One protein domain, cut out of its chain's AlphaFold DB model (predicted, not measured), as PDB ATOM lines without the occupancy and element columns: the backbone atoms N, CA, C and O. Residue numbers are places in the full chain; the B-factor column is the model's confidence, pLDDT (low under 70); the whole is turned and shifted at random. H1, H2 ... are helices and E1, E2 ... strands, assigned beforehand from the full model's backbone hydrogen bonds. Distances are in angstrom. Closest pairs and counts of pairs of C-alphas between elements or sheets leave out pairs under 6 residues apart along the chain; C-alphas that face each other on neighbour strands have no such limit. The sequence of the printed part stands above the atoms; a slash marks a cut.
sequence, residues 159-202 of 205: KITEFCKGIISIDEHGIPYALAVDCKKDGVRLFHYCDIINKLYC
ATOM      1  N   LYS A 159     -47.927 -38.994  -0.814       91.44
ATOM      2  CA  LYS A 159     -47.357 -38.616   0.479       91.44
ATOM      3  C   LYS A 159     -47.351 -39.850   1.377       91.44
ATOM      4  O   LYS A 159     -48.408 -40.373   1.711       91.44
ATOM      5  N   ILE A 160     -46.159 -40.303   1.752       88.50
ATOM      6  CA  ILE A 160     -45.966 -41.391   2.721       88.50
ATOM      7  C   ILE A 160     -46.090 -40.817   4.136       88.50
ATOM      8  O   ILE A 160     -46.740 -41.391   5.003       88.50
ATOM      9  N   THR A 161     -45.491 -39.644   4.356       88.88
ATOM     10  CA  THR A 161     -45.624 -38.827   5.571       88.88
ATOM     11  C   THR A 161     -45.702 -37.348   5.179       88.88
ATOM     12  O   THR A 161     -45.623 -37.006   3.997       88.88
ATOM     13  N   GLU A 162     -45.809 -36.440   6.153       87.62
ATOM     14  CA  GLU A 162     -45.737 -34.992   5.892       87.62
ATOM     15  C   GLU A 162     -44.405 -34.550   5.258       87.62
ATOM     16  O   GLU A 162     -44.363 -33.539   4.561       87.62
ATOM     17  N   PHE A 163     -43.331 -35.323   5.459       90.25
ATOM     18  CA  PHE A 163     -41.970 -34.976   5.035       90.25
ATOM     19  C   PHE A 163     -41.377 -35.936   4.001       90.25
ATOM     20  O   PHE A 163     -40.197 -35.800   3.665       90.25
ATOM     21  N   CYS A 164     -42.148 -36.927   3.548       92.62
ATOM     22  CA  CYS A 164     -41.673 -37.950   2.624       92.62
ATOM     23  C   CYS A 164     -42.735 -38.229   1.559       92.62
ATOM     24  O   CYS A 164     -43.880 -38.572   1.873       92.62
ATOM     25  N   LYS A 165     -42.341 -38.097   0.294       93.88
ATOM     26  CA  LYS A 165     -43.150 -38.450  -0.879       93.88
ATOM     27  C   LYS A 165     -42.466 -39.574  -1.642       93.88
ATOM     28  O   LYS A 165     -41.239 -39.628  -1.687       93.88
ATOM     29  N   GLY A 166     -43.237 -40.462  -2.250       95.19
ATOM     30  CA  GLY A 166     -42.666 -41.570  -3.003       95.19
ATOM     31  C   GLY A 166     -43.648 -42.248  -3.939       95.19
ATOM     32  O   GLY A 166     -44.846 -41.977  -3.915       95.19
ATOM     33  N   ILE A 167     -43.119 -43.129  -4.775       95.19
ATOM     34  CA  ILE A 167     -43.888 -44.012  -5.652       95.19
ATOM     35  C   ILE A 167     -43.784 -45.407  -5.061       95.19
ATOM     36  O   ILE A 167     -42.687 -45.955  -4.985       95.19
ATOM     37  N   ILE A 168     -44.908 -45.953  -4.606       94.19
ATOM     38  CA  ILE A 168     -44.944 -47.258  -3.945       94.19
ATOM     39  C   ILE A 168     -45.138 -48.351  -4.989       94.19
ATOM     40  O   ILE A 168     -45.987 -48.237  -5.870       94.19
ATOM     41  N   SER A 169     -44.343 -49.400  -4.859       93.12
ATOM     42  CA  SER A 169     -44.425 -50.632  -5.627       93.12
ATOM     43  C   SER A 169     -44.414 -51.818  -4.662       93.12
ATOM     44  O   SER A 169     -44.261 -51.650  -3.451       93.12
ATOM     45  N   ILE A 170     -44.614 -53.012  -5.199       92.38
ATOM     46  CA  ILE A 170     -44.568 -54.274  -4.466       92.38
ATOM     47  C   ILE A 170     -43.553 -55.160  -5.181       92.38
ATOM     48  O   ILE A 170     -43.545 -55.211  -6.412       92.38
ATOM     49  N   ASP A 171     -42.659 -55.789  -4.424       91.69
ATOM     50  CA  ASP A 171     -41.673 -56.704  -4.992       91.69
ATOM     51  C   ASP A 171     -42.259 -58.097  -5.267       91.69
ATOM     52  O   ASP A 171     -43.438 -58.375  -5.033       91.69
ATOM     53  N   GLU A 172     -41.423 -58.991  -5.788       91.06
ATOM     54  CA  GLU A 172     -41.797 -60.373  -6.098       91.06
ATOM     55  C   GLU A 172     -42.219 -61.200  -4.872       91.06
ATOM     56  O   GLU A 172     -42.886 -62.225  -5.020       91.06
ATOM     57  N   HIS A 173     -41.887 -60.747  -3.660       90.38
ATOM     58  CA  HIS A 173     -42.259 -61.383  -2.398       90.38
ATOM     59  C   HIS A 173     -43.502 -60.758  -1.752       90.38
ATOM     60  O   HIS A 173     -43.909 -61.173  -0.666       90.38
ATOM     61  N   GLY A 174     -44.131 -59.773  -2.400       89.38
ATOM     62  CA  GLY A 174     -45.288 -59.077  -1.844       89.38
ATOM     63  C   GLY A 174     -44.928 -57.993  -0.823       89.38
ATOM     64  O   GLY A 174     -45.827 -57.481  -0.150       89.38
ATOM     65  N   ILE A 175     -43.649 -57.628  -0.687       92.19
ATOM     66  CA  ILE A 175     -43.192 -56.610   0.261       92.19
ATOM     67  C   ILE A 175     -43.287 -55.232  -0.414       92.19
ATOM     68  O   ILE A 175     -42.740 -55.029  -1.504       92.19
ATOM     69  N   PRO A 176     -43.993 -54.261   0.193       93.50
ATOM     70  CA  PRO A 176     -44.104 -52.927  -0.364       93.50
ATOM     71  C   PRO A 176     -42.796 -52.149  -0.180       93.50
ATOM     72  O   PRO A 176     -42.201 -52.119   0.897       93.50
ATOM     73  N   TYR A 177     -42.382 -51.446  -1.228       94.00
ATOM     74  CA  TYR A 177     -41.192 -50.599  -1.230       94.00
ATOM     75  C   TYR A 177     -41.447 -49.313  -2.018       94.00
ATOM     76  O   TYR A 177     -42.403 -49.210  -2.788       94.00
ATOM     77  N   ALA A 178     -40.598 -48.306  -1.834       94.19
ATOM     78  CA  ALA A 178     -40.623 -47.112  -2.666       94.19
ATOM     79  C   ALA A 178     -39.694 -47.291  -3.871       94.19
ATOM     80  O   ALA A 178     -38.474 -47.330  -3.717       94.19
ATOM     81  N   LEU A 179     -40.262 -47.332  -5.077       94.31
ATOM     82  CA  LEU A 179     -39.501 -47.316  -6.331       94.31
ATOM     83  C   LEU A 179     -38.594 -46.086  -6.400       94.31
ATOM     84  O   LEU A 179     -37.420 -46.194  -6.739       94.31
ATOM     85  N   ALA A 180     -39.145 -44.932  -6.031       95.81
ATOM     86  CA  ALA A 180     -38.404 -43.706  -5.798       95.81
ATOM     87  C   ALA A 180     -39.019 -42.967  -4.606       95.81
ATOM     88  O   ALA A 180     -40.244 -42.950  -4.445       95.81
ATOM     89  N   VAL A 181     -38.182 -42.353  -3.775       95.81
ATOM     90  CA  VAL A 181     -38.602 -41.598  -2.589       95.81
ATOM     91  C   VAL A 181     -37.763 -40.339  -2.443       95.81
ATOM     92  O   VAL A 181     -36.580 -40.340  -2.768       95.81
ATOM     93  N   ASP A 182     -38.385 -39.278  -1.951       95.06
ATOM     94  CA  ASP A 182     -37.734 -38.060  -1.482       95.06
ATOM     95  C   ASP A 182     -38.218 -37.800  -0.055       95.06
ATOM     96  O   ASP A 182     -39.404 -37.541   0.179       95.06
ATOM     97  N   CYS A 183     -37.312 -37.979   0.905       92.94
ATOM     98  CA  CYS A 183     -37.608 -37.952   2.328       92.94
ATOM     99  C   CYS A 183     -36.557 -37.129   3.068       92.94
ATOM    100  O   CYS A 183     -35.357 -37.280   2.846       92.94
ATOM    101  N   LYS A 184     -36.995 -36.293   4.016       88.94
ATOM    102  CA  LYS A 184     -36.090 -35.410   4.774       88.94
ATOM    103  C   LYS A 184     -34.970 -36.160   5.514       88.94
ATOM    104  O   LYS A 184     -33.893 -35.604   5.696       88.94
ATOM    105  N   LYS A 185     -35.235 -37.389   5.969       87.88
ATOM    106  CA  LYS A 185     -34.282 -38.202   6.741       87.88
ATOM    107  C   LYS A 185     -33.272 -38.923   5.846       87.88
ATOM    108  O   LYS A 185     -32.076 -38.843   6.099       87.88
ATOM    109  N   ASP A 186     -33.763 -39.615   4.823       86.75
ATOM    110  CA  ASP A 186     -32.961 -40.554   4.024       86.75
ATOM    111  C   ASP A 186     -32.498 -39.968   2.678       86.75
ATOM    112  O   ASP A 186     -31.708 -40.586   1.954       86.75
ATOM    113  N   GLY A 187     -32.962 -38.754   2.369       92.00
ATOM    114  CA  GLY A 187     -32.732 -38.063   1.112       92.00
ATOM    115  C   GLY A 187     -33.553 -38.654  -0.029       92.00
ATOM    116  O   GLY A 187     -34.619 -39.242   0.175       92.00
ATOM    117  N   VAL A 188     -33.036 -38.485  -1.246       94.56
ATOM    118  CA  VAL A 188     -33.624 -39.072  -2.449       94.56
ATOM    119  C   VAL A 188     -33.024 -40.458  -2.691       94.56
ATOM    120  O   VAL A 188     -31.802 -40.586  -2.750       94.56
ATOM    121  N   ARG A 189     -33.865 -41.488  -2.846       94.62
ATOM    122  CA  ARG A 189     -33.438 -42.888  -3.044       94.62
ATOM    123  C   ARG A 189     -34.283 -43.610  -4.095       94.62
ATOM    124  O   ARG A 189     -35.435 -43.243  -4.324       94.62
ATOM    125  N   LEU A 190     -33.706 -44.659  -4.686       94.50
ATOM    126  CA  LEU A 190     -34.393 -45.682  -5.484       94.50
ATOM    127  C   LEU A 190     -34.513 -46.984  -4.689       94.50
ATOM    128  O   LEU A 190     -33.689 -47.219  -3.808       94.50
ATOM    129  N   PHE A 191     -35.501 -47.816  -5.029       93.19
ATOM    130  CA  PHE A 191     -35.699 -49.165  -4.464       93.19
ATOM    131  C   PHE A 191     -35.573 -49.202  -2.931       93.19
ATOM    132  O   PHE A 191     -34.856 -50.011  -2.347       93.19
ATOM    133  N   HIS A 192     -36.235 -48.257  -2.263       93.44
ATOM    134  CA  HIS A 192     -36.069 -48.021  -0.838       93.44
ATOM    135  C   HIS A 192     -37.128 -48.748  -0.007       93.44
ATOM    136  O   HIS A 192     -38.329 -48.510  -0.157       93.44
ATOM    137  N   TYR A 193     -36.668 -49.566   0.933       92.50
ATOM    138  CA  TYR A 193     -37.500 -50.235   1.926       92.50
ATOM    139  C   TYR A 193     -37.486 -49.457   3.242       92.50
ATOM    140  O   TYR A 193     -36.421 -49.075   3.731       92.50
ATOM    141  N   CYS A 194     -38.658 -49.251   3.848       89.38
ATOM    142  CA  CYS A 194     -38.742 -48.703   5.199       89.38
ATOM    143  C   CYS A 194     -39.973 -49.197   5.968       89.38
ATOM    144  O   CYS A 194     -41.028 -49.481   5.397       89.38
ATOM    145  N   ASP A 195     -39.853 -49.228   7.296       88.00
ATOM    146  CA  ASP A 195     -40.903 -49.722   8.194       88.00
ATOM    147  C   ASP A 195     -42.225 -48.963   8.062       88.00
ATOM    148  O   ASP A 195     -43.291 -49.518   8.323       88.00
ATOM    149  N   ILE A 196     -42.176 -47.684   7.683       88.31
ATOM    150  CA  ILE A 196     -43.375 -46.858   7.511       88.31
ATOM    151  C   ILE A 196     -44.172 -47.340   6.297       88.31
ATOM    152  O   ILE A 196     -45.386 -47.499   6.397       88.31
ATOM    153  N   ILE A 197     -43.496 -47.625   5.179       89.50
ATOM    154  CA  ILE A 197     -44.132 -48.173   3.973       89.50
ATOM    155  C   ILE A 197     -44.744 -49.536   4.295       89.50
ATOM    156  O   ILE A 197     -45.927 -49.749   4.031       89.50
ATOM    157  N   ASN A 198     -43.990 -50.410   4.967       86.62
ATOM    158  CA  ASN A 198     -44.502 -51.707   5.406       86.62
ATOM    159  C   ASN A 198     -45.752 -51.560   6.286       86.62
ATOM    160  O   ASN A 198     -46.753 -52.220   6.038       86.62
ATOM    161  N   LYS A 199     -45.761 -50.650   7.266       86.44
ATOM    162  CA  LYS A 199     -46.934 -50.429   8.133       86.44
ATOM    163  C   LYS A 199     -48.159 -49.885   7.395       86.44
ATOM    164  O   LYS A 199     -49.276 -50.185   7.803       86.44
ATOM    165  N   LEU A 200     -47.962 -49.057   6.369       85.62
ATOM    166  CA  LEU A 200     -49.055 -48.442   5.610       85.62
ATOM    167  C   LEU A 200     -49.670 -49.397   4.582       85.62
ATOM    168  O   LEU A 200     -50.874 -49.328   4.340       85.62
ATOM    169  N   TYR A 201     -48.853 -50.262   3.979       81.06
ATOM    170  CA  TYR A 201     -49.248 -51.050   2.808       81.06
ATOM    171  C   TYR A 201     -49.291 -52.565   3.048       81.06
ATOM    172  O   TYR A 201     -50.006 -53.256   2.323       81.06
ATOM    173  N   CYS A 202     -48.642 -53.099   4.089       75.31
ATOM    174  CA  CYS A 202     -48.948 -54.448   4.561       75.31
ATOM    175  C   CYS A 202     -50.193 -54.390   5.452       75.31
ATOM    176  O   CYS A 202     -50.146 -53.926   6.594       75.31
TER     177      CYS A 202
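What this domain is: This is residues 159 to 202 of the 205 residues of an uncharacterized protein of Candidatus Acidianus copahuensis (UniProt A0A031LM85). A twisted sheet of four antiparallel strands runs back and forth as a meander, each strand the neighbour of the one before, with one short helix, H1, beside E1 and Pro 176 of E3. The printed part has 44 residues with four named strands, then one named helix; the sheet's order is E1, E2, E3, E4, and the class is mixed. It is compact, radius of gyration of the C-alphas 9.5 A, spanning 28 by 18 by 13 A.

How they stand to each other: E1, residues 159 to 161, and E2, residues 164 to 170, form a hairpin, N 160 and O 164 being 2.9 A apart. E2 and E3, residues 176 to 183, form a hairpin, with N 167 and O 180 at 2.9 A. E3 bends by 84 degrees at residue 180. E3 and E4, residues 187 to 192, form a hairpin, with N 181 and O 189 at 2.9 A. H1, residues 195 to 201, is on the sheet, at the sheet's level, height 0.6 A; its closest C-alphas to E3 are Asn 198 and Pro 176, 5.9 A. Every O i to N i+4 pair of H1 is within hydrogen-bond range.

Where its parts are: E1, 5.4 A, begins at C-alpha 159 (-47.357, -38.616, 0.479). E2 measures 18.0 A, E3 16.5 A and E4 10.7 A. H1, 10.0 A, ends at C-alpha 201 (-49.248, -51.050, 2.808).

The domain as a whole: The C-alphas farthest apart, Glu 162 and Glu 172, are 28.3 A apart. The printed part has no cut, its four links are tight, and no printed residue is under 70 in pLDDT.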